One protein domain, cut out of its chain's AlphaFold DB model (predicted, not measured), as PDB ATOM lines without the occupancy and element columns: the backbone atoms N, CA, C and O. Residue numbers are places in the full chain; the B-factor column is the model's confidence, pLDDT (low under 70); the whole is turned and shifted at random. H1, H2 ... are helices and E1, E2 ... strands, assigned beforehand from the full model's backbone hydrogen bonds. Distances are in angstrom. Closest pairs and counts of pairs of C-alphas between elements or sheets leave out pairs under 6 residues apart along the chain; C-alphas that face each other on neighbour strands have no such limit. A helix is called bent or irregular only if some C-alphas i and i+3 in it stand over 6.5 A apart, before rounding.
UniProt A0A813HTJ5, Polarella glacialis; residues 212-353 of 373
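This is residues 212 to 353 of the 373 residues of a protein of Polarella glacialis (UniProt A0A813HTJ5). A small sheet of two parallel strands, E1 and E2, makes one side of the domain, with H2 packed mainly on E2; the kinked helix H1 runs through the middle, and H3 lies side by side with it. H5 begins next to H3 and ends in a tip that sticks out, residues 348 to 353, while H4 sits at the edge without touching a helix, and a long loop, residues 313 to 335, runs from H4 round the outside to H5. The printed part has 142 residues with five named helices and two named strands, in the order H1 E1 H2 H3 E2 H4 H5, and its class is mostly helix. It is compact, with a radius of gyration of the C-alphas of 16.1 A, and spans 45 by 41 by 29 A.

E1, residues 251 to 257, and E2, residues 292 to 298, are parallel neighbours, with 24 degrees between their directions. N 253 and O 293, 2.8 A apart, and N 295 and O 253, 3.0 A apart, are within hydrogen-bond range. With H2, residues 260 to 268, and H3, residues 276 to 289, between them, they form a strand-helix-strand unit, two parallel strands joined through helices, with a right-handed crossover. The closest C-alphas of H2 and E2 are those of Gln 260 and Trp 298, 5.2 A apart. H1, residues 220 to 239, touches H3 at a shallow tilt of 11 degrees, the same way, closest at the C-alphas of Ala 226 and Leu 276, 4.5 A. With residues 225 to 229 alone, H1 touches H2 at a steep tilt of 61 degrees, closest at the C-alphas of Leu 229 and Asn 262, 6.4 A. H5, residues 336 to 353, touches H3 with residues 336 to 340 alone, closest at the C-alphas of Glu 282 and Leu 336, 5.6 A; they run opposite ways at a shallow tilt of 33 degrees, only just short of steep. H4, residues 305 to 312, is apart from H1 and H5. In H2 and H3 every O i to N i+4 pair is within hydrogen-bond range, against 13 of 16 in H1, 11 of 14 in H5 and 1 of 4 in H4, where 2 of 5 O i to N i+3 pairs are.

H1 begins at C-alpha 220, (-44.980, -28.819, -13.218), and measures 25.0 A; it is irregular, with C-alphas 222 and 225 8.5 A apart, and has a kink of 55 degrees near residue 227. E1 and E2 measure 18.9 A each, and H3 20.3 A; E2 begins at (-30.908, -25.397, 11.761). H5, 24.8 A long with a kink of 42 degrees near residue 343, ends at C-alpha 353, (-30.900, -46.847, -19.368).

The two C-alphas farthest apart are those of Ala 321 and His 353, 49.9 A. The printed part has no cut; the links H1 to E1 and H4 to H5 are long. Mean pLDDT of the printed part is 85.1, with residue 217, residues 243 to 248 and residues 300 to 305 under 70.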
ATOM      1  N   TRP A 212     -36.369 -27.172 -14.060       85.38
ATOM      2  CA  TRP A 212     -36.408 -28.447 -13.349       85.38
ATOM      3  C   TRP A 212     -37.820 -28.902 -12.959       85.38
ATOM      4  O   TRP A 212     -38.086 -30.107 -12.930       85.38
ATOM      5  N   ALA A 213     -38.732 -27.967 -12.682       86.19
ATOM      6  CA  ALA A 213     -40.110 -28.284 -12.322       86.19
ATOM      7  C   ALA A 213     -40.870 -28.881 -13.515       86.19
ATOM      8  O   ALA A 213     -41.716 -29.754 -13.339       86.19
ATOM      9  N   PHE A 214     -40.506 -28.479 -14.734       86.88
ATOM     10  CA  PHE A 214     -41.196 -28.817 -15.978       86.88
ATOM     11  C   PHE A 214     -40.546 -29.986 -16.742       86.88
ATOM     12  O   PHE A 214     -40.963 -30.316 -17.849       86.88
ATOM     13  N   VAL A 215     -39.544 -30.665 -16.168       75.06
ATOM     14  CA  VAL A 215     -38.758 -31.701 -16.877       75.06
ATOM     15  C   VAL A 215     -39.610 -32.882 -17.353       75.06
ATOM     16  O   VAL A 215     -39.324 -33.488 -18.384       75.06
ATOM     17  N   LYS A 216     -40.695 -33.211 -16.648       72.25
ATOM     18  CA  LYS A 216     -41.617 -34.268 -17.077       72.25
ATOM     19  C   LYS A 216     -42.670 -33.698 -18.022       72.25
ATOM     20  O   LYS A 216     -43.736 -33.291 -17.575       72.25
ATOM     21  N   HIS A 217     -42.378 -33.739 -19.321       69.81
ATOM     22  CA  HIS A 217     -43.305 -33.352 -20.397       69.81
ATOM     23  C   HIS A 217     -43.802 -31.899 -20.335       69.81
ATOM     24  O   HIS A 217     -44.879 -31.607 -20.838       69.81
ATOM     25  N   GLY A 218     -43.046 -30.984 -19.723       72.31
ATOM     26  CA  GLY A 218     -43.466 -29.586 -19.603       72.31
ATOM     27  C   GLY A 218     -44.526 -29.344 -18.525       72.31
ATOM     28  O   GLY A 218     -45.108 -28.268 -18.492       72.31
ATOM     29  N   GLU A 219     -44.797 -30.316 -17.647       73.75
ATOM     30  CA  GLU A 219     -45.897 -30.251 -16.680       73.75
ATOM     31  C   GLU A 219     -45.384 -30.208 -15.230       73.75
ATOM     32  O   GLU A 219     -44.996 -31.232 -14.657       73.75
ATOM     33  N   ALA A 220     -45.441 -29.029 -14.598       73.69
ATOM     34  CA  ALA A 220     -44.980 -28.819 -13.218       73.69
ATOM     35  C   ALA A 220     -45.700 -29.699 -12.180       73.69
ATOM     36  O   ALA A 220     -45.083 -30.185 -11.230       73.69
ATOM     37  N   PHE A 221     -46.988 -29.997 -12.383       73.88
ATOM     38  CA  PHE A 221     -47.765 -30.832 -11.461       73.88
ATOM     39  C   PHE A 221     -47.237 -32.277 -11.358       73.88
ATOM     40  O   PHE A 221     -47.531 -32.996 -10.407       73.88
ATOM     41  N   ARG A 222     -46.391 -32.740 -12.288       76.81
ATOM     42  CA  ARG A 222     -45.734 -34.057 -12.169       76.81
ATOM     43  C   ARG A 222     -44.539 -34.063 -11.206       76.81
ATOM     44  O   ARG A 222     -43.914 -35.115 -10.999       76.81
ATOM     45  N   ALA A 223     -44.223 -32.905 -10.628       84.56
ATOM     46  CA  ALA A 223     -43.172 -32.679  -9.648       84.56
ATOM     47  C   ALA A 223     -43.708 -32.143  -8.301       84.56
ATOM     48  O   ALA A 223     -42.910 -31.620  -7.531       84.56
ATOM     49  N   ILE A 224     -45.002 -32.326  -7.978       86.50
ATOM     50  CA  ILE A 224     -45.662 -31.817  -6.748       86.50
ATOM     51  C   ILE A 224     -44.799 -31.965  -5.488       86.50
ATOM     52  O   ILE A 224     -44.508 -30.972  -4.837       86.50
ATOM     53  N   ALA A 225     -44.282 -33.163  -5.198       89.25
ATOM     54  CA  ALA A 225     -43.465 -33.360  -3.996       89.25
ATOM     55  C   ALA A 225     -42.197 -32.487  -3.963       89.25
ATOM     56  O   ALA A 225     -41.806 -32.008  -2.902       89.25
ATOM     57  N   ALA A 226     -41.563 -32.268  -5.121       91.62
ATOM     58  CA  ALA A 226     -40.406 -31.384  -5.232       91.62
ATOM     59  C   ALA A 226     -40.807 -29.912  -5.102       91.62
ATOM     60  O   ALA A 226     -40.074 -29.159  -4.473       91.62
ATOM     61  N   LEU A 227     -41.967 -29.520  -5.638       91.31
ATOM     62  CA  LEU A 227     -42.516 -28.170  -5.491       91.31
ATOM     63  C   LEU A 227     -42.853 -27.849  -4.031       91.31
ATOM     64  O   LEU A 227     -42.459 -26.804  -3.530       91.31
ATOM     65  N   GLU A 228     -43.512 -28.764  -3.325       90.50
ATOM     66  CA  GLU A 228     -43.864 -28.586  -1.912       90.50
ATOM     67  C   GLU A 228     -42.615 -28.594  -1.016       90.50
ATOM     68  O   GLU A 228     -42.525 -27.810  -0.073       90.50
ATOM     69  N   LEU A 229     -41.601 -29.418  -1.322       93.81
ATOM     70  CA  LEU A 229     -40.327 -29.361  -0.594       93.81
ATOM     71  C   LEU A 229     -39.569 -28.062  -0.897       93.81
ATOM     72  O   LEU A 229     -38.941 -27.492  -0.009       93.81
ATOM     73  N   PHE A 230     -39.645 -27.576  -2.137       94.25
ATOM     74  CA  PHE A 230     -39.052 -26.304  -2.536       94.25
ATOM     75  C   PHE A 230     -39.739 -25.125  -1.842       94.25
ATOM     76  O   PHE A 230     -39.056 -24.220  -1.378       94.25
ATOM     77  N   ALA A 231     -41.062 -25.162  -1.673       92.56
ATOM     78  CA  ALA A 231     -41.788 -24.181  -0.872       92.56
ATOM     79  C   ALA A 231     -41.315 -24.186   0.592       92.56
ATOM     80  O   ALA A 231     -41.063 -23.122   1.156       92.56
ATOM     81  N   THR A 232     -41.096 -25.364   1.191       93.62
ATOM     82  CA  THR A 232     -40.487 -25.473   2.531       93.62
ATOM     83  C   THR A 232     -39.087 -24.856   2.567       93.62
ATOM     84  O   THR A 232     -38.779 -24.095   3.481       93.62
ATOM     85  N   LEU A 233     -38.246 -25.125   1.565       95.44
ATOM     86  CA  LEU A 233     -36.918 -24.520   1.453       95.44
ATOM     87  C   LEU A 233     -36.997 -22.988   1.366       95.44
ATOM     88  O   LEU A 233     -36.313 -22.302   2.120       95.44
ATOM     89  N   LEU A 234     -37.864 -22.443   0.509       94.31
ATOM     90  CA  LEU A 234     -38.091 -20.999   0.405       94.31
ATOM     91  C   LEU A 234     -38.581 -20.398   1.727       94.31
ATOM     92  O   LEU A 234     -38.106 -19.337   2.123       94.31
ATOM     93  N   CYS A 235     -39.474 -21.089   2.438       93.00
ATOM     94  CA  CYS A 235     -39.923 -20.675   3.764       93.00
ATOM     95  C   CYS A 235     -38.729 -20.517   4.723       93.00
ATOM     96  O   CYS A 235     -38.590 -19.495   5.395       93.00
ATOM     97  N   LEU A 236     -37.798 -21.473   4.731       93.38
ATOM     98  CA  LEU A 236     -36.589 -21.352   5.545       93.38
ATOM     99  C   LEU A 236     -35.715 -20.177   5.095       93.38
ATOM    100  O   LEU A 236     -35.346 -19.352   5.922       93.38
ATOM    101  N   LEU A 237     -35.443 -20.037   3.798       93.94
ATOM    102  CA  LEU A 237     -34.591 -18.958   3.285       93.94
ATOM    103  C   LEU A 237     -35.155 -17.551   3.555       93.94
ATOM    104  O   LEU A 237     -34.385 -16.609   3.731       93.94
ATOM    105  N   LEU A 238     -36.481 -17.397   3.587       92.75
ATOM    106  CA  LEU A 238     -37.147 -16.101   3.760       92.75
ATOM    107  C   LEU A 238     -37.461 -15.758   5.224       92.75
ATOM    108  O   LEU A 238     -37.488 -14.575   5.588       92.75
ATOM    109  N   PHE A 239     -37.732 -16.759   6.066       90.31
ATOM    110  CA  PHE A 239     -38.212 -16.534   7.435       90.31
ATOM    111  C   PHE A 239     -37.277 -17.033   8.529       90.31
ATOM    112  O   PHE A 239     -37.384 -16.517   9.648       90.31
ATOM    113  N   ALA A 240     -36.415 -18.018   8.261       87.69
ATOM    114  CA  ALA A 240     -35.618 -18.622   9.318       87.69
ATOM    115  C   ALA A 240     -34.615 -17.604   9.888       87.69
ATOM    116  O   ALA A 240     -33.913 -16.916   9.141       87.69
ATOM    117  N   PRO A 241     -34.542 -17.473  11.221       81.12
ATOM    118  CA  PRO A 241     -33.618 -16.547  11.848       81.12
ATOM    119  C   PRO A 241     -32.182 -17.078  11.768       81.12
ATOM    120  O   PRO A 241     -31.928 -18.275  11.915       81.12
ATOM    121  N   SER A 242     -31.220 -16.170  11.623       75.75
ATOM    122  CA  SER A 242     -29.815 -16.501  11.857       75.75
ATOM    123  C   SER A 242     -29.556 -16.582  13.361       75.75
ATOM    124  O   SER A 242     -29.936 -15.680  14.107       75.75
ATOM    125  N   ALA A 243     -28.874 -17.638  13.811       67.94
ATOM    126  CA  ALA A 243     -28.420 -17.753  15.199       67.94
ATOM    127  C   ALA A 243     -27.322 -16.725  15.555       67.94
ATOM    128  O   ALA A 243     -27.001 -16.553  16.730       67.94
ATOM    129  N   GLY A 244     -26.763 -16.031  14.556       66.12
ATOM    130  CA  GLY A 244     -25.643 -15.109  14.709       66.12
ATOM    131  C   GLY A 244     -24.283 -15.812  14.715       66.12
ATOM    132  O   GLY A 244     -24.168 -17.028  14.886       66.12
ATOM    133  N   VAL A 245     -23.222 -15.030  14.504       64.94
ATOM    134  CA  VAL A 245     -21.842 -15.535  14.496       64.94
ATOM    135  C   VAL A 245     -21.463 -16.011  15.903       64.94
ATOM    136  O   VAL A 245     -21.625 -15.279  16.874       64.94
ATOM    137  N   GLY A 246     -20.953 -17.241  16.015       62.72
ATOM    138  CA  GLY A 246     -20.484 -17.822  17.282       62.72
ATOM    139  C   GLY A 246     -21.534 -18.596  18.089       62.72
ATOM    140  O   GLY A 246     -21.210 -19.132  19.148       62.72
ATOM    141  N   ALA A 247     -22.775 -18.713  17.605       64.75
ATOM    142  CA  ALA A 247     -23.793 -19.516  18.273       64.75
ATOM    143  C   ALA A 247     -23.483 -21.022  18.178       64.75
ATOM    144  O   ALA A 247     -23.456 -21.602  17.094       64.75
ATOM    145  N   ASN A 248     -23.296 -21.681  19.325       69.81
ATOM    146  CA  ASN A 248     -23.032 -23.126  19.438       69.81
ATOM    147  C   ASN A 248     -24.293 -23.967  19.674       69.81
ATOM    148  O   ASN A 248     -24.250 -25.008  20.324       69.81
ATOM    149  N   LEU A 249     -25.429 -23.499  19.165       76.00
ATOM    150  CA  LEU A 249     -26.737 -24.118  19.350       76.00
ATOM    151  C   LEU A 249     -27.351 -24.399  17.979       76.00
ATOM    152  O   LEU A 249     -27.132 -23.638  17.038       76.00
ATOM    153  N   VAL A 250     -28.121 -25.483  17.887       79.94
ATOM    154  CA  VAL A 250     -28.935 -25.791  16.707       79.94
ATOM    155  C   VAL A 250     -30.336 -25.229  16.930       79.94
ATOM    156  O   VAL A 250     -30.955 -25.513  17.958       79.94
ATOM    157  N   LEU A 251     -30.841 -24.427  15.992       80.62
ATOM    158  CA  LEU A 251     -32.199 -23.886  16.065       80.62
ATOM    159  C   LEU A 251     -33.194 -24.898  15.497       80.62
ATOM    160  O   LEU A 251     -33.162 -25.197  14.307       80.62
ATOM    161  N   ALA A 252     -34.090 -25.403  16.343       83.81
ATOM    162  CA  ALA A 252     -35.202 -26.235  15.899       83.81
ATOM    163  C   ALA A 252     -36.296 -25.362  15.264       83.81
ATOM    164  O   ALA A 252     -36.828 -24.457  15.911       83.81
ATOM    165  N   LEU A 253     -36.627 -25.638  14.006       83.00
ATOM    166  CA  LEU A 253     -37.607 -24.911  13.208       83.00
ATOM    167  C   LEU A 253     -38.809 -25.827  12.942       83.00
ATOM    168  O   LEU A 253     -38.728 -26.691  12.064       83.00
ATOM    169  N   PRO A 254     -39.914 -25.683  13.697       79.62
ATOM    170  CA  PRO A 254     -41.133 -26.428  13.424       79.62
ATOM    171  C   PRO A 254     -41.790 -25.883  12.154       79.62
ATOM    172  O   PRO A 254     -41.991 -24.676  12.016       79.62
ATOM    173  N   CYS A 255     -42.121 -26.773  11.228       81.31
ATOM    174  CA  CYS A 255     -42.775 -26.445   9.965       81.31
ATOM    175  C   CYS A 255     -43.913 -27.425   9.696       81.31
ATOM    176  O   CYS A 255     -43.866 -28.581  10.111       81.31
ATOM    177  N   ILE A 256     -44.925 -26.959   8.972       79.69
ATOM    178  CA  ILE A 256     -46.073 -27.770   8.574       79.69
ATOM    179  C   ILE A 256     -46.086 -27.894   7.050       79.69
ATOM    180  O   ILE A 256     -45.820 -26.925   6.345       79.69
ATOM    181  N   THR A 257     -46.399 -29.086   6.547       82.19
ATOM    182  CA  THR A 257     -46.598 -29.366   5.118       82.19
ATOM    183  C   THR A 257     -47.843 -30.215   4.918       82.19
ATOM    184  O   THR A 257     -48.193 -31.023   5.772       82.19
ATOM    185  N   ASP A 258     -48.498 -30.088   3.773       79.69
ATOM    186  CA  ASP A 258     -49.598 -30.959   3.369       79.69
ATOM    187  C   ASP A 258     -49.136 -32.230   2.629       79.69
ATOM    188  O   ASP A 258     -49.941 -33.132   2.377       79.69
ATOM    189  N   ASN A 259     -47.828 -32.377   2.378       86.31
ATOM    190  CA  ASN A 259     -47.240 -33.568   1.766       86.31
ATOM    191  C   ASN A 259     -46.627 -34.528   2.786       86.31
ATOM    192  O   ASN A 259     -45.501 -34.350   3.258       86.31
ATOM    193  N   GLN A 260     -47.332 -35.629   3.040       84.38
ATOM    194  CA  GLN A 260     -46.888 -36.674   3.963       84.38
ATOM    195  C   GLN A 260     -45.547 -37.308   3.550       84.38
ATOM    196  O   GLN A 260     -44.731 -37.691   4.388       84.38
ATOM    197  N   GLY A 261     -45.296 -37.407   2.244       87.50
ATOM    198  CA  GLY A 261     -44.039 -37.909   1.705       87.50
ATOM    199  C   GLY A 261     -42.847 -37.016   2.045       87.50
ATOM    200  O   GLY A 261     -41.753 -37.546   2.226       87.50
ATOM    201  N   ASN A 262     -43.046 -35.701   2.174       89.44
ATOM    202  CA  ASN A 262     -41.975 -34.766   2.511       89.44
ATOM    203  C   ASN A 262     -41.591 -34.818   3.995       89.44
ATOM    204  O   ASN A 262     -40.400 -34.754   4.289       89.44
ATOM    205  N   GLU A 263     -42.536 -35.035   4.918       85.69
ATOM    206  CA  GLU A 263     -42.203 -35.333   6.324       85.69
ATOM    207  C   GLU A 263     -41.287 -36.564   6.408       85.69
ATOM    208  O   GLU A 263     -40.177 -36.496   6.942       85.69
ATOM    209  N   ALA A 264     -41.703 -37.681   5.802       86.56
ATOM    210  CA  ALA A 264     -40.909 -38.910   5.805       86.56
ATOM    211  C   ALA A 264     -39.553 -38.734   5.095       86.56
ATOM    212  O   ALA A 264     -38.552 -39.321   5.509       86.56
ATOM    213  N   LEU A 265     -39.512 -37.935   4.025       91.56
ATOM    214  CA  LEU A 265     -38.293 -37.625   3.286       91.56
ATOM    215  C   LEU A 265     -37.280 -36.859   4.134       91.56
ATOM    216  O   LEU A 265     -36.112 -37.233   4.113       91.56
ATOM    217  N   VAL A 266     -37.709 -35.815   4.849       89.88
ATOM    218  CA  VAL A 266     -36.829 -34.995   5.697       89.88
ATOM    219  C   VAL A 266     -36.261 -35.835   6.838       89.88
ATOM    220  O   VAL A 266     -35.062 -35.783   7.089       89.88
ATOM    221  N   VAL A 267     -37.082 -36.688   7.459       86.56
ATOM    222  CA  VAL A 267     -36.619 -37.615   8.507       86.56
ATOM    223  C   VAL A 267     -35.619 -38.636   7.958       86.56
ATOM    224  O   VAL A 267     -34.598 -38.909   8.582       86.56
ATOM    225  N   LYS A 268     -35.895 -39.212   6.782       91.62
ATOM    226  CA  LYS A 268     -35.006 -40.190   6.135       91.62
ATOM    227  C   LYS A 268     -33.730 -39.554   5.571       91.62
ATOM    228  O   LYS A 268     -32.733 -40.248   5.394       91.62
ATOM    229  N   ASN A 269     -33.800 -38.272   5.225       90.94
ATOM    230  CA  ASN A 269     -32.780 -37.477   4.554       90.94
ATOM    231  C   ASN A 269     -32.172 -38.135   3.295       90.94
ATOM    232  O   ASN A 269     -30.972 -38.057   3.046       90.94
ATOM    233  N   MET A 270     -32.990 -38.835   2.494       92.44
ATOM    234  CA  MET A 270     -32.517 -39.499   1.270       92.44
ATOM    235  C   MET A 270     -33.645 -39.797   0.271       92.44
ATOM    236  O   MET A 270     -34.693 -40.344   0.628       92.44
ATOM    237  N   THR A 271     -33.397 -39.548  -1.019       93.50
ATOM    238  CA  THR A 271     -34.273 -39.941  -2.137       93.50
ATOM    239  C   THR A 271     -33.498 -40.072  -3.445       93.50
ATOM    240  O   THR A 271     -32.450 -39.468  -3.618       93.50
ATOM    241  N   THR A 272     -34.032 -40.851  -4.383       90.19
ATOM    242  CA  THR A 272     -33.499 -41.013  -5.749       90.19
ATOM    243  C   THR A 272     -34.422 -40.408  -6.810       90.19
ATOM    244  O   THR A 272     -34.194 -40.548  -8.013       90.19
ATOM    245  N   LYS A 273     -35.519 -39.765  -6.388       88.94
ATOM    246  CA  LYS A 273     -36.516 -39.190  -7.296       88.94
ATOM    247  C   LYS A 273     -36.021 -37.845  -7.823       88.94
ATOM    248  O   LYS A 273     -35.847 -36.911  -7.054       88.94
ATOM    249  N   PHE A 274     -35.850 -37.737  -9.134       87.62
ATOM    250  CA  PHE A 274     -35.617 -36.458  -9.802       87.62
ATOM    251  C   PHE A 274     -36.947 -35.688  -9.973       87.62
ATOM    252  O   PHE A 274     -37.957 -36.329 -10.308       87.62
ATOM    253  N   PRO A 275     -36.993 -34.356  -9.768       90.75
ATOM    254  CA  PRO A 275     -35.915 -33.458  -9.305       90.75
ATOM    255  C   PRO A 275     -35.809 -33.336  -7.769       90.75
ATOM    256  O   PRO A 275     -34.972 -32.601  -7.262       90.75
ATOM    257  N   LEU A 276     -36.642 -34.057  -7.013       92.19
ATOM    258  CA  LEU A 276     -36.781 -33.953  -5.553       92.19
ATOM    259  C   LEU A 276     -35.459 -34.055  -4.769       92.19
ATOM    260  O   LEU A 276     -35.282 -33.325  -3.799       92.19
ATOM    261  N   TYR A 277     -34.527 -34.928  -5.173       92.88
ATOM    262  CA  TYR A 277     -33.244 -35.050  -4.466       92.88
ATOM    263  C   TYR A 277     -32.383 -33.781  -4.564       92.88
ATOM    264  O   TYR A 277     -31.619 -33.516  -3.649       92.88
ATOM    265  N   LEU A 278     -32.517 -32.982  -5.629       93.44
ATOM    266  CA  LEU A 278     -31.756 -31.738  -5.799       93.44
ATOM    267  C   LEU A 278     -32.196 -30.694  -4.775       93.44
ATOM    268  O   LEU A 278     -31.362 -30.074  -4.121       93.44
ATOM    269  N   ILE A 279     -33.511 -30.583  -4.573       95.31
ATOM    270  CA  ILE A 279     -34.091 -29.724  -3.538       95.31
ATOM    271  C   ILE A 279     -33.639 -30.178  -2.144       95.31
ATOM    272  O   ILE A 279     -33.299 -29.348  -1.308       95.31
ATOM    273  N   LEU A 280     -33.597 -31.493  -1.901       95.69
ATOM    274  CA  LEU A 280     -33.137 -32.046  -0.626       95.69
ATOM    275  C   LEU A 280     -31.654 -31.750  -0.348       95.69
ATOM    276  O   LEU A 280     -31.303 -31.500   0.803       95.69
ATOM    277  N   LEU A 281     -30.798 -31.765  -1.376       95.44
ATOM    278  CA  LEU A 281     -29.376 -31.431  -1.239       95.44
ATOM    279  C   LEU A 281     -29.199 -29.978  -0.794       95.44
ATOM    280  O   LEU A 281     -28.538 -29.727   0.209       95.44
ATOM    281  N   GLU A 282     -29.853 -29.037  -1.475       96.62
ATOM    282  CA  GLU A 282     -29.825 -27.624  -1.079       96.62
ATOM    283  C   GLU A 282     -30.388 -27.419   0.326       96.62
ATOM    284  O   GLU A 282     -29.778 -26.734   1.142       96.62
ATOM    285  N   LEU A 283     -31.521 -28.054   0.639       96.38
ATOM    286  CA  LEU A 283     -32.109 -27.999   1.972       96.38
ATOM    287  C   LEU A 283     -31.127 -28.490   3.041       96.38
ATOM    288  O   LEU A 283     -30.958 -27.826   4.058       96.38
ATOM    289  N   THR A 284     -30.455 -29.616   2.807       95.19
ATOM    290  CA  THR A 284     -29.470 -30.173   3.745       95.19
ATOM    291  C   THR A 284     -28.303 -29.217   3.974       95.19
ATOM    292  O   THR A 284     -27.955 -28.954   5.125       95.19
ATOM    293  N   GLU A 285     -27.747 -28.647   2.905       95.25
ATOM    294  CA  GLU A 285     -26.641 -27.688   2.999       95.25
ATOM    295  C   GLU A 285     -27.050 -26.421   3.762       95.25
ATOM    296  O   GLU A 285     -26.321 -25.961   4.642       95.25
ATOM    297  N   GLN A 286     -28.254 -25.894   3.511       94.62
ATOM    298  CA  GLN A 286     -28.777 -24.735   4.238       94.62
ATOM    299  C   GLN A 286     -28.975 -25.035   5.725       94.62
ATOM    300  O   GLN A 286     -28.606 -24.219   6.573       94.62
ATOM    301  N   LEU A 287     -29.525 -26.205   6.064       91.94
ATOM    302  CA  LEU A 287     -29.695 -26.622   7.455       91.94
ATOM    303  C   LEU A 287     -28.342 -26.755   8.167       91.94
ATOM    304  O   LEU A 287     -28.187 -26.276   9.292       91.94
ATOM    305  N   GLN A 288     -27.346 -27.344   7.502       89.88
ATOM    306  CA  GLN A 288     -26.010 -27.529   8.061       89.88
ATOM    307  C   GLN A 288     -25.274 -26.198   8.258       89.88
ATOM    308  O   GLN A 288     -24.786 -25.932   9.360       89.88
ATOM    309  N   LEU A 289     -25.216 -25.353   7.224       89.62
ATOM    310  CA  LEU A 289     -24.517 -24.065   7.265       89.62
ATOM    311  C   LEU A 289     -25.090 -23.152   8.352       89.62
ATOM    312  O   LEU A 289     -24.340 -22.539   9.114       89.62
ATOM    313  N   ASN A 290     -26.418 -23.090   8.452       87.56
ATOM    314  CA  ASN A 290     -27.101 -22.191   9.377       87.56
ATOM    315  C   ASN A 290     -27.347 -22.802  10.767       87.56
ATOM    316  O   ASN A 290     -27.913 -22.134  11.635       87.56
ATOM    317  N   ARG A 291     -26.913 -24.050  11.004       85.62
ATOM    318  CA  ARG A 291     -27.169 -24.807  12.243       85.62
ATOM    319  C   ARG A 291     -28.661 -24.849  12.582       85.62
ATOM    320  O   ARG A 291     -29.077 -24.570  13.707       85.62
ATOM    321  N   TRP A 292     -29.474 -25.201  11.602       90.31
ATOM    322  CA  TRP A 292     -30.908 -25.397  11.761       90.31
ATOM    323  C   TRP A 292     -31.250 -26.887  11.812       90.31
ATOM    324  O   TRP A 292     -30.631 -27.710  11.142       90.31
ATOM    325  N   ALA A 293     -32.272 -27.231  12.588       89.62
ATOM    326  CA  ALA A 293     -32.915 -28.536  12.572       89.62
ATOM    327  C   ALA A 293     -34.377 -28.349  12.172       89.62
ATOM    328  O   ALA A 293     -35.144 -27.717  12.894       89.62
ATOM    329  N   LEU A 294     -34.763 -28.889  11.020       89.62
ATOM    330  CA  LEU A 294     -36.134 -28.820  10.532       89.62
ATOM    331  C   LEU A 294     -36.973 -29.942  11.152       89.62
ATOM    332  O   LEU A 294     -36.704 -31.117  10.907       89.62
ATOM    333  N   ASP A 295     -38.015 -29.582  11.904       86.81
ATOM    334  CA  ASP A 295     -39.072 -30.515  12.304       86.81
ATOM    335  C   ASP A 295     -40.288 -30.292  11.404       86.81
ATOM    336  O   ASP A 295     -41.155 -29.461  11.686       86.81
ATOM    337  N   LEU A 296     -40.301 -30.985  10.262       87.38
ATOM    338  CA  LEU A 296     -41.377 -30.898   9.283       87.38
ATOM    339  C   LEU A 296     -42.482 -31.898   9.634       87.38
ATOM    340  O   LEU A 296     -42.257 -33.105   9.574       87.38
ATOM    341  N   LYS A 297     -43.675 -31.402   9.964       82.44
ATOM    342  CA  LYS A 297     -44.849 -32.218  10.286       82.44
ATOM    343  C   LYS A 297     -45.880 -32.175   9.179       82.44
ATOM    344  O   LYS A 297     -46.217 -31.104   8.671       82.44
ATOM    345  N   TRP A 298     -46.416 -33.338   8.833       83.50
ATOM    346  CA  TRP A 298     -47.548 -33.406   7.936       83.50
ATOM    347  C   TRP A 298     -48.830 -32.928   8.616       83.50
ATOM    348  O   TRP A 298     -49.126 -33.268   9.762       83.50
ATOM    349  N   GLN A 299     -49.624 -32.186   7.858       73.75
ATOM    350  CA  GLN A 299     -50.954 -31.752   8.216       73.75
ATOM    351  C   GLN A 299     -51.906 -32.002   7.059       73.75
ATOM    352  O   GLN A 299     -51.556 -31.829   5.898       73.75
ATOM    353  N   ARG A 300     -53.151 -32.366   7.354       66.38
ATOM    354  CA  ARG A 300     -54.149 -32.499   6.294       66.38
ATOM    355  C   ARG A 300     -54.419 -31.155   5.607       66.38
ATOM    356  O   ARG A 300     -54.501 -30.122   6.273       66.38
ATOM    357  N   ARG A 301     -54.632 -31.199   4.288       65.62
ATOM    358  CA  ARG A 301     -54.852 -30.014   3.443       65.62
ATOM    359  C   ARG A 301     -56.051 -29.164   3.882       65.62
ATOM    360  O   ARG A 301     -55.920 -27.953   3.967       65.62
ATOM    361  N   ASP A 302     -57.155 -29.787   4.307       64.50
ATOM    362  CA  ASP A 302     -58.354 -29.092   4.822       64.50
ATOM    363  C   ASP A 302     -58.095 -28.247   6.081       64.50
ATOM    364  O   ASP A 302     -58.912 -27.422   6.478       64.50
ATOM    365  N   GLN A 303     -56.955 -28.462   6.731       56.78
ATOM    366  CA  GLN A 303     -56.541 -27.777   7.951       56.78
ATOM    367  C   GLN A 303     -55.304 -26.900   7.735       56.78
ATOM    368  O   GLN A 303     -54.723 -26.436   8.723       56.78
ATOM    369  N   ASN A 304     -54.896 -26.739   6.477       67.88
ATOM    370  CA  ASN A 304     -53.807 -25.895   6.003       67.88
ATOM    371  C   ASN A 304     -54.291 -24.987   4.854       67.88
ATOM    372  O   ASN A 304     -53.488 -24.601   4.008       67.88
ATOM    373  N   GLN A 305     -55.599 -24.694   4.815       69.75
ATOM    374  CA  GLN A 305     -56.254 -23.966   3.723       69.75
ATOM    375  C   GLN A 305     -55.573 -22.622   3.454       69.75
ATOM    376  O   GLN A 305     -55.203 -22.364   2.320       69.75
ATOM    377  N   ASP A 306     -55.253 -21.874   4.511       74.44
ATOM    378  CA  ASP A 306     -54.536 -20.599   4.434       74.44
ATOM    379  C   ASP A 306     -53.253 -20.676   3.578       74.44
ATOM    380  O   ASP A 306     -52.915 -19.747   2.851       74.44
ATOM    381  N   ALA A 307     -52.508 -21.786   3.649       74.12
ATOM    382  CA  ALA A 307     -51.301 -21.983   2.845       74.12
ATOM    383  C   ALA A 307     -51.596 -22.538   1.438       74.12
ATOM    384  O   ALA A 307     -50.793 -22.327   0.531       74.12
ATOM    385  N   ASP A 308     -52.716 -23.244   1.260       77.50
ATOM    386  CA  ASP A 308     -53.189 -23.791  -0.022       77.50
ATOM    387  C   ASP A 308     -53.786 -22.697  -0.931       77.50
ATOM    388  O   ASP A 308     -53.712 -22.791  -2.154       77.50
ATOM    389  N   ASP A 309     -54.298 -21.613  -0.347       79.56
ATOM    390  CA  ASP A 309     -54.828 -20.444  -1.060       79.56
ATOM    391  C   ASP A 309     -53.724 -19.699  -1.846       79.56
ATOM    392  O   ASP A 309     -53.933 -19.247  -2.977       79.56
ATOM    393  N   LEU A 310     -52.493 -19.681  -1.314       85.38
ATOM    394  CA  LEU A 310     -51.350 -18.972  -1.902       85.38
ATOM    395  C   LEU A 310     -50.944 -19.490  -3.306       85.38
ATOM    396  O   LEU A 310     -50.755 -18.662  -4.206       85.38
ATOM    397  N   PRO A 311     -50.786 -20.810  -3.554       79.69
ATOM    398  CA  PRO A 311     -50.603 -21.349  -4.904       79.69
ATOM    399  C   PRO A 311     -51.774 -21.092  -5.857       79.69
ATOM    400  O   PRO A 311     -51.550 -20.986  -7.062       79.69
ATOM    401  N   ASN A 312     -53.002 -20.995  -5.338       83.19
ATOM    402  CA  ASN A 312     -54.210 -20.768  -6.138       83.19
ATOM    403  C   ASN A 312     -54.381 -19.299  -6.562       83.19
ATOM    404  O   ASN A 312     -55.248 -18.989  -7.378       83.19
ATOM    405  N   GLY A 313     -53.530 -18.405  -6.051       83.81
ATOM    406  CA  GLY A 313     -53.599 -16.973  -6.328       83.81
ATOM    407  C   GLY A 313     -54.646 -16.240  -5.492       83.81
ATOM    408  O   GLY A 313     -54.940 -15.085  -5.800       83.81
ATOM    409  N   ASP A 314     -55.190 -16.885  -4.458       85.50
ATOM    410  CA  ASP A 314     -56.067 -16.242  -3.488       85.50
ATOM    411  C   ASP A 314     -55.212 -15.593  -2.392       85.50
ATOM    412  O   ASP A 314     -54.495 -16.251  -1.633       85.50
ATOM    413  N   PHE A 315     -55.233 -14.261  -2.377       89.44
ATOM    414  CA  PHE A 315     -54.426 -13.437  -1.483       89.44
ATOM    415  C   PHE A 315     -55.282 -12.524  -0.596       89.44
ATOM    416  O   PHE A 315     -54.725 -11.649   0.066       89.44
ATOM    417  N   ASP A 316     -56.608 -12.692  -0.567       85.31
ATOM    418  CA  ASP A 316     -57.535 -11.727   0.049       85.31
ATOM    419  C   ASP A 316     -57.309 -11.549   1.561       85.31
ATOM    420  O   ASP A 316     -57.475 -10.455   2.130       85.31
ATOM    421  N   ASP A 317     -56.852 -12.617   2.212       79.44
ATOM    422  CA  ASP A 317     -56.519 -12.635   3.630       79.44
ATOM    423  C   ASP A 317     -55.066 -12.248   3.937       79.44
ATOM    424  O   ASP A 317     -54.696 -12.109   5.104       79.44
ATOM    425  N   PHE A 318     -54.249 -11.961   2.921       84.31
ATOM    426  CA  PHE A 318     -52.846 -11.590   3.066       84.31
ATOM    427  C   PHE A 318     -52.609 -10.115   2.731       84.31
ATOM    428  O   PHE A 318     -53.154  -9.557   1.785       84.31
ATOM    429  N   SER A 319     -51.763  -9.438   3.512       87.69
ATOM    430  CA  SER A 319     -51.438  -8.030   3.246       87.69
ATOM    431  C   SER A 319     -50.340  -7.914   2.186       87.69
ATOM    432  O   SER A 319     -49.223  -8.367   2.454       87.69
ATOM    433  N   PRO A 320     -50.562  -7.249   1.034       90.56
ATOM    434  CA  PRO A 320     -49.532  -7.097   0.001       90.56
ATOM    435  C   PRO A 320     -48.244  -6.436   0.507       90.56
ATOM    436  O   PRO A 320     -47.157  -6.779   0.055       90.56
ATOM    437  N   ALA A 321     -48.344  -5.542   1.498       92.25
ATOM    438  CA  ALA A 321     -47.196  -4.858   2.095       92.25
ATOM    439  C   ALA A 321     -46.262  -5.787   2.897       92.25
ATOM    440  O   ALA A 321     -45.140  -5.402   3.216       92.25
ATOM    441  N   LEU A 322     -46.727  -6.990   3.251       88.75
ATOM    442  CA  LEU A 322     -45.963  -7.991   3.998       88.75
ATOM    443  C   LEU A 322     -45.503  -9.165   3.114       88.75
ATOM    444  O   LEU A 322     -44.970 -10.147   3.640       88.75
ATOM    445  N   ARG A 323     -45.698  -9.072   1.790       93.44
ATOM    446  CA  ARG A 323     -45.220 -10.074   0.835       93.44
ATOM    447  C   ARG A 323     -43.693 -10.025   0.735       93.44
ATOM    448  O   ARG A 323     -43.106  -8.961   0.566       93.44
ATOM    449  N   LEU A 324     -43.059 -11.187   0.830       93.00
ATOM    450  CA  LEU A 324     -41.638 -11.404   0.591       93.00
ATOM    451  C   LEU A 324     -41.479 -12.122  -0.749       93.00
ATOM    452  O   LEU A 324     -41.786 -13.305  -0.861       93.00
ATOM    453  N   ASP A 325     -41.009 -11.414  -1.768       92.44
ATOM    454  CA  ASP A 325     -40.838 -11.949  -3.121       92.44
ATOM    455  C   ASP A 325     -39.527 -11.496  -3.797       92.44
ATOM    456  O   ASP A 325     -39.535 -11.106  -4.970       92.44
ATOM    457  N   PRO A 326     -38.358 -11.568  -3.120       93.56
ATOM    458  CA  PRO A 326     -37.097 -11.300  -3.798       93.56
ATOM    459  C   PRO A 326     -36.943 -12.235  -5.012       93.56
ATOM    460  O   PRO A 326     -37.323 -13.408  -4.920       93.56
ATOM    461  N   PRO A 327     -36.366 -11.763  -6.135       92.56
ATOM    462  CA  PRO A 327     -36.101 -12.608  -7.293       92.56
ATOM    463  C   PRO A 327     -35.380 -13.895  -6.893       92.56
ATOM    464  O   PRO A 327     -34.405 -13.833  -6.143       92.56
ATOM    465  N   LEU A 328     -35.816 -15.047  -7.421       91.69
ATOM    466  CA  LEU A 328     -35.238 -16.350  -7.059       91.69
ATOM    467  C   LEU A 328     -33.716 -16.383  -7.260       91.69
ATOM    468  O   LEU A 328     -33.013 -16.966  -6.449       91.69
ATOM    469  N   SER A 329     -33.184 -15.696  -8.272       90.56
ATOM    470  CA  SER A 329     -31.740 -15.595  -8.528       90.56
ATOM    471  C   SER A 329     -30.939 -14.874  -7.436       90.56
ATOM    472  O   SER A 329     -29.725 -15.032  -7.378       90.56
ATOM    473  N   LYS A 330     -31.594 -14.083  -6.578       92.50
ATOM    474  CA  LYS A 330     -30.964 -13.349  -5.469       92.50
ATOM    475  C   LYS A 330     -31.005 -14.105  -4.141       92.50
ATOM    476  O   LYS A 330     -30.468 -13.606  -3.154       92.50
ATOM    477  N   LEU A 331     -31.662 -15.263  -4.090       93.88
ATOM    478  CA  LEU A 331     -31.672 -16.095  -2.892       93.88
ATOM    479  C   LEU A 331     -30.287 -16.727  -2.665       93.88
ATOM    480  O   LEU A 331     -29.552 -16.950  -3.631       93.88
ATOM    481  N   PRO A 332     -29.905 -16.994  -1.404       93.44
ATOM    482  CA  PRO A 332     -28.550 -17.407  -1.043       93.44
ATOM    483  C   PRO A 332     -28.318 -18.899  -1.313       93.44
ATOM    484  O   PRO A 332     -28.046 -19.665  -0.394       93.44
ATOM    485  N   TRP A 333     -28.458 -19.324  -2.568       95.06
ATOM    486  CA  TRP A 333     -28.271 -20.716  -2.960       95.06
ATOM    487  C   TRP A 333     -26.828 -21.185  -2.769       95.06
ATOM    488  O   TRP A 333     -25.888 -20.459  -3.097       95.06
ATOM    489  N   LEU A 334     -26.654 -22.424  -2.314       94.81
ATOM    490  CA  LEU A 334     -25.337 -23.019  -2.074       94.81
ATOM    491  C   LEU A 334     -24.921 -23.959  -3.205       94.81
ATOM    492  O   LEU A 334     -23.827 -23.835  -3.759       94.81
ATOM    493  N   VAL A 335     -25.806 -24.882  -3.577       93.56
ATOM    494  CA  VAL A 335     -25.532 -25.955  -4.541       93.56
ATOM    495  C   VAL A 335     -26.557 -26.016  -5.671       93.56
ATOM    496  O   VAL A 335     -26.221 -26.435  -6.778       93.56
ATOM    497  N   LEU A 336     -27.790 -25.564  -5.432       90.31
ATOM    498  CA  LEU A 336     -28.932 -25.831  -6.303       90.31
ATOM    499  C   LEU A 336     -28.774 -25.351  -7.761       90.31
ATOM    500  O   LEU A 336     -29.021 -26.166  -8.652       90.31
ATOM    501  N   PRO A 337     -28.339 -24.104  -8.056       88.62
ATOM    502  CA  PRO A 337     -28.212 -23.624  -9.432       88.62
ATOM    503  C   PRO A 337     -27.220 -24.457 -10.248       88.62
ATOM    504  O   PRO A 337     -27.558 -24.925 -11.330       88.62
ATOM    505  N   LYS A 338     -26.038 -24.729  -9.677       87.62
ATOM    506  CA  LYS A 338     -24.985 -25.534 -10.320       87.62
ATOM    507  C   LYS A 338     -25.437 -26.973 -10.536       87.62
ATOM    508  O   LYS A 338     -25.224 -27.550 -11.595       87.62
ATOM    509  N   LEU A 339     -26.086 -27.563  -9.532       87.31
ATOM    510  CA  LEU A 339     -26.575 -28.931  -9.647       87.31
ATOM    511  C   LEU A 339     -27.673 -29.061 -10.702       87.31
ATOM    512  O   LEU A 339     -27.763 -30.115 -11.320       87.31
ATOM    513  N   PHE A 340     -28.507 -28.045 -10.929       84.50
ATOM    514  CA  PHE A 340     -29.524 -28.121 -11.979       84.50
ATOM    515  C   PHE A 340     -28.946 -28.112 -13.392       84.50
ATOM    516  O   PHE A 340     -29.489 -28.817 -14.245       84.50
ATOM    517  N   GLU A 341     -27.873 -27.356 -13.625       80.25
ATOM    518  CA  GLU A 341     -27.166 -27.341 -14.911       80.25
ATOM    519  C   GLU A 341     -26.661 -28.751 -15.260       80.25
ATOM    520  O   GLU A 341     -26.969 -29.273 -16.330       80.25
ATOM    521  N   GLU A 342     -26.017 -29.421 -14.302       82.88
ATOM    522  CA  GLU A 342     -25.388 -30.735 -14.499       82.88
ATOM    523  C   GLU A 342     -26.366 -31.921 -14.380       82.88
ATOM    524  O   GLU A 342     -26.274 -32.932 -15.082       82.88
ATOM    525  N   ALA A 343     -27.361 -31.842 -13.490       82.31
ATOM    526  CA  ALA A 343     -28.237 -32.978 -13.191       82.31
ATOM    527  C   ALA A 343     -29.171 -33.354 -14.347       82.31
ATOM    528  O   ALA A 343     -29.713 -34.465 -14.351       82.31
ATOM    529  N   LYS A 344     -29.374 -32.459 -15.323       77.38
ATOM    530  CA  LYS A 344     -30.180 -32.743 -16.515       77.38
ATOM    531  C   LYS A 344     -29.563 -33.872 -17.342       77.38
ATOM    532  O   LYS A 344     -30.284 -34.784 -17.748       77.38
ATOM    533  N   GLU A 345     -28.246 -33.856 -17.534       82.88
ATOM    534  CA  GLU A 345     -27.535 -34.896 -18.285       82.88
ATOM    535  C   GLU A 345     -27.608 -36.247 -17.572       82.88
ATOM    536  O   GLU A 345     -28.014 -37.252 -18.163       82.88
ATOM    537  N   LEU A 346     -27.333 -36.258 -16.264       83.12
ATOM    538  CA  LEU A 346     -27.436 -37.464 -15.444       83.12
ATOM    539  C   LEU A 346     -28.856 -38.050 -15.464       83.12
ATOM    540  O   LEU A 346     -29.038 -39.266 -15.569       83.12
ATOM    541  N   HIS A 347     -29.883 -37.200 -15.379       83.50
ATOM    542  CA  HIS A 347     -31.272 -37.646 -15.428       83.50
ATOM    543  C   HIS A 347     -31.632 -38.294 -16.769       83.50
ATOM    544  O   HIS A 347     -32.303 -39.335 -16.781       83.50
ATOM    545  N   ASN A 348     -31.179 -37.705 -17.878       83.19
ATOM    546  CA  ASN A 348     -31.394 -38.245 -19.217       83.19
ATOM    547  C   ASN A 348     -30.737 -39.622 -19.357       83.19
ATOM    548  O   ASN A 348     -31.425 -40.588 -19.685       83.19
ATOM    549  N   LEU A 349     -29.466 -39.750 -18.960       86.25
ATOM    550  CA  LEU A 349     -28.722 -41.011 -19.007       86.25
ATOM    551  C   LEU A 349     -29.406 -42.124 -18.197       86.25
ATOM    552  O   LEU A 349     -29.561 -43.255 -18.675       86.25
ATOM    553  N   ILE A 350     -29.864 -41.814 -16.976       85.25
ATOM    554  CA  ILE A 350     -30.607 -42.762 -16.128       85.25
ATOM    555  C   ILE A 350     -31.926 -43.174 -16.793       85.25
ATOM    556  O   ILE A 350     -32.334 -44.338 -16.711       85.25
ATOM    557  N   SER A 351     -32.630 -42.224 -17.407       83.88
ATOM    558  CA  SER A 351     -33.928 -42.464 -18.040       83.88
ATOM    559  C   SER A 351     -33.793 -43.346 -19.279       83.88
ATOM    560  O   SER A 351     -34.534 -44.323 -19.411       83.88
ATOM    561  N   GLU A 352     -32.798 -43.081 -20.122       86.88
ATOM    562  CA  GLU A 352     -32.453 -43.901 -21.287       86.88
ATOM    563  C   GLU A 352     -32.110 -45.336 -20.879       86.88
ATOM    564  O   GLU A 352     -32.710 -46.289 -21.384       86.88
ATOM    565  N   HIS A 353     -31.245 -45.516 -19.875       87.75
ATOM    566  CA  HIS A 353     -30.900 -46.847 -19.368       87.75
ATOM    567  C   HIS A 353     -32.113 -47.609 -18.822       87.75
ATOM    568  O   HIS A 353     -32.245 -48.816 -19.041       87.75
TER     569      HIS A 353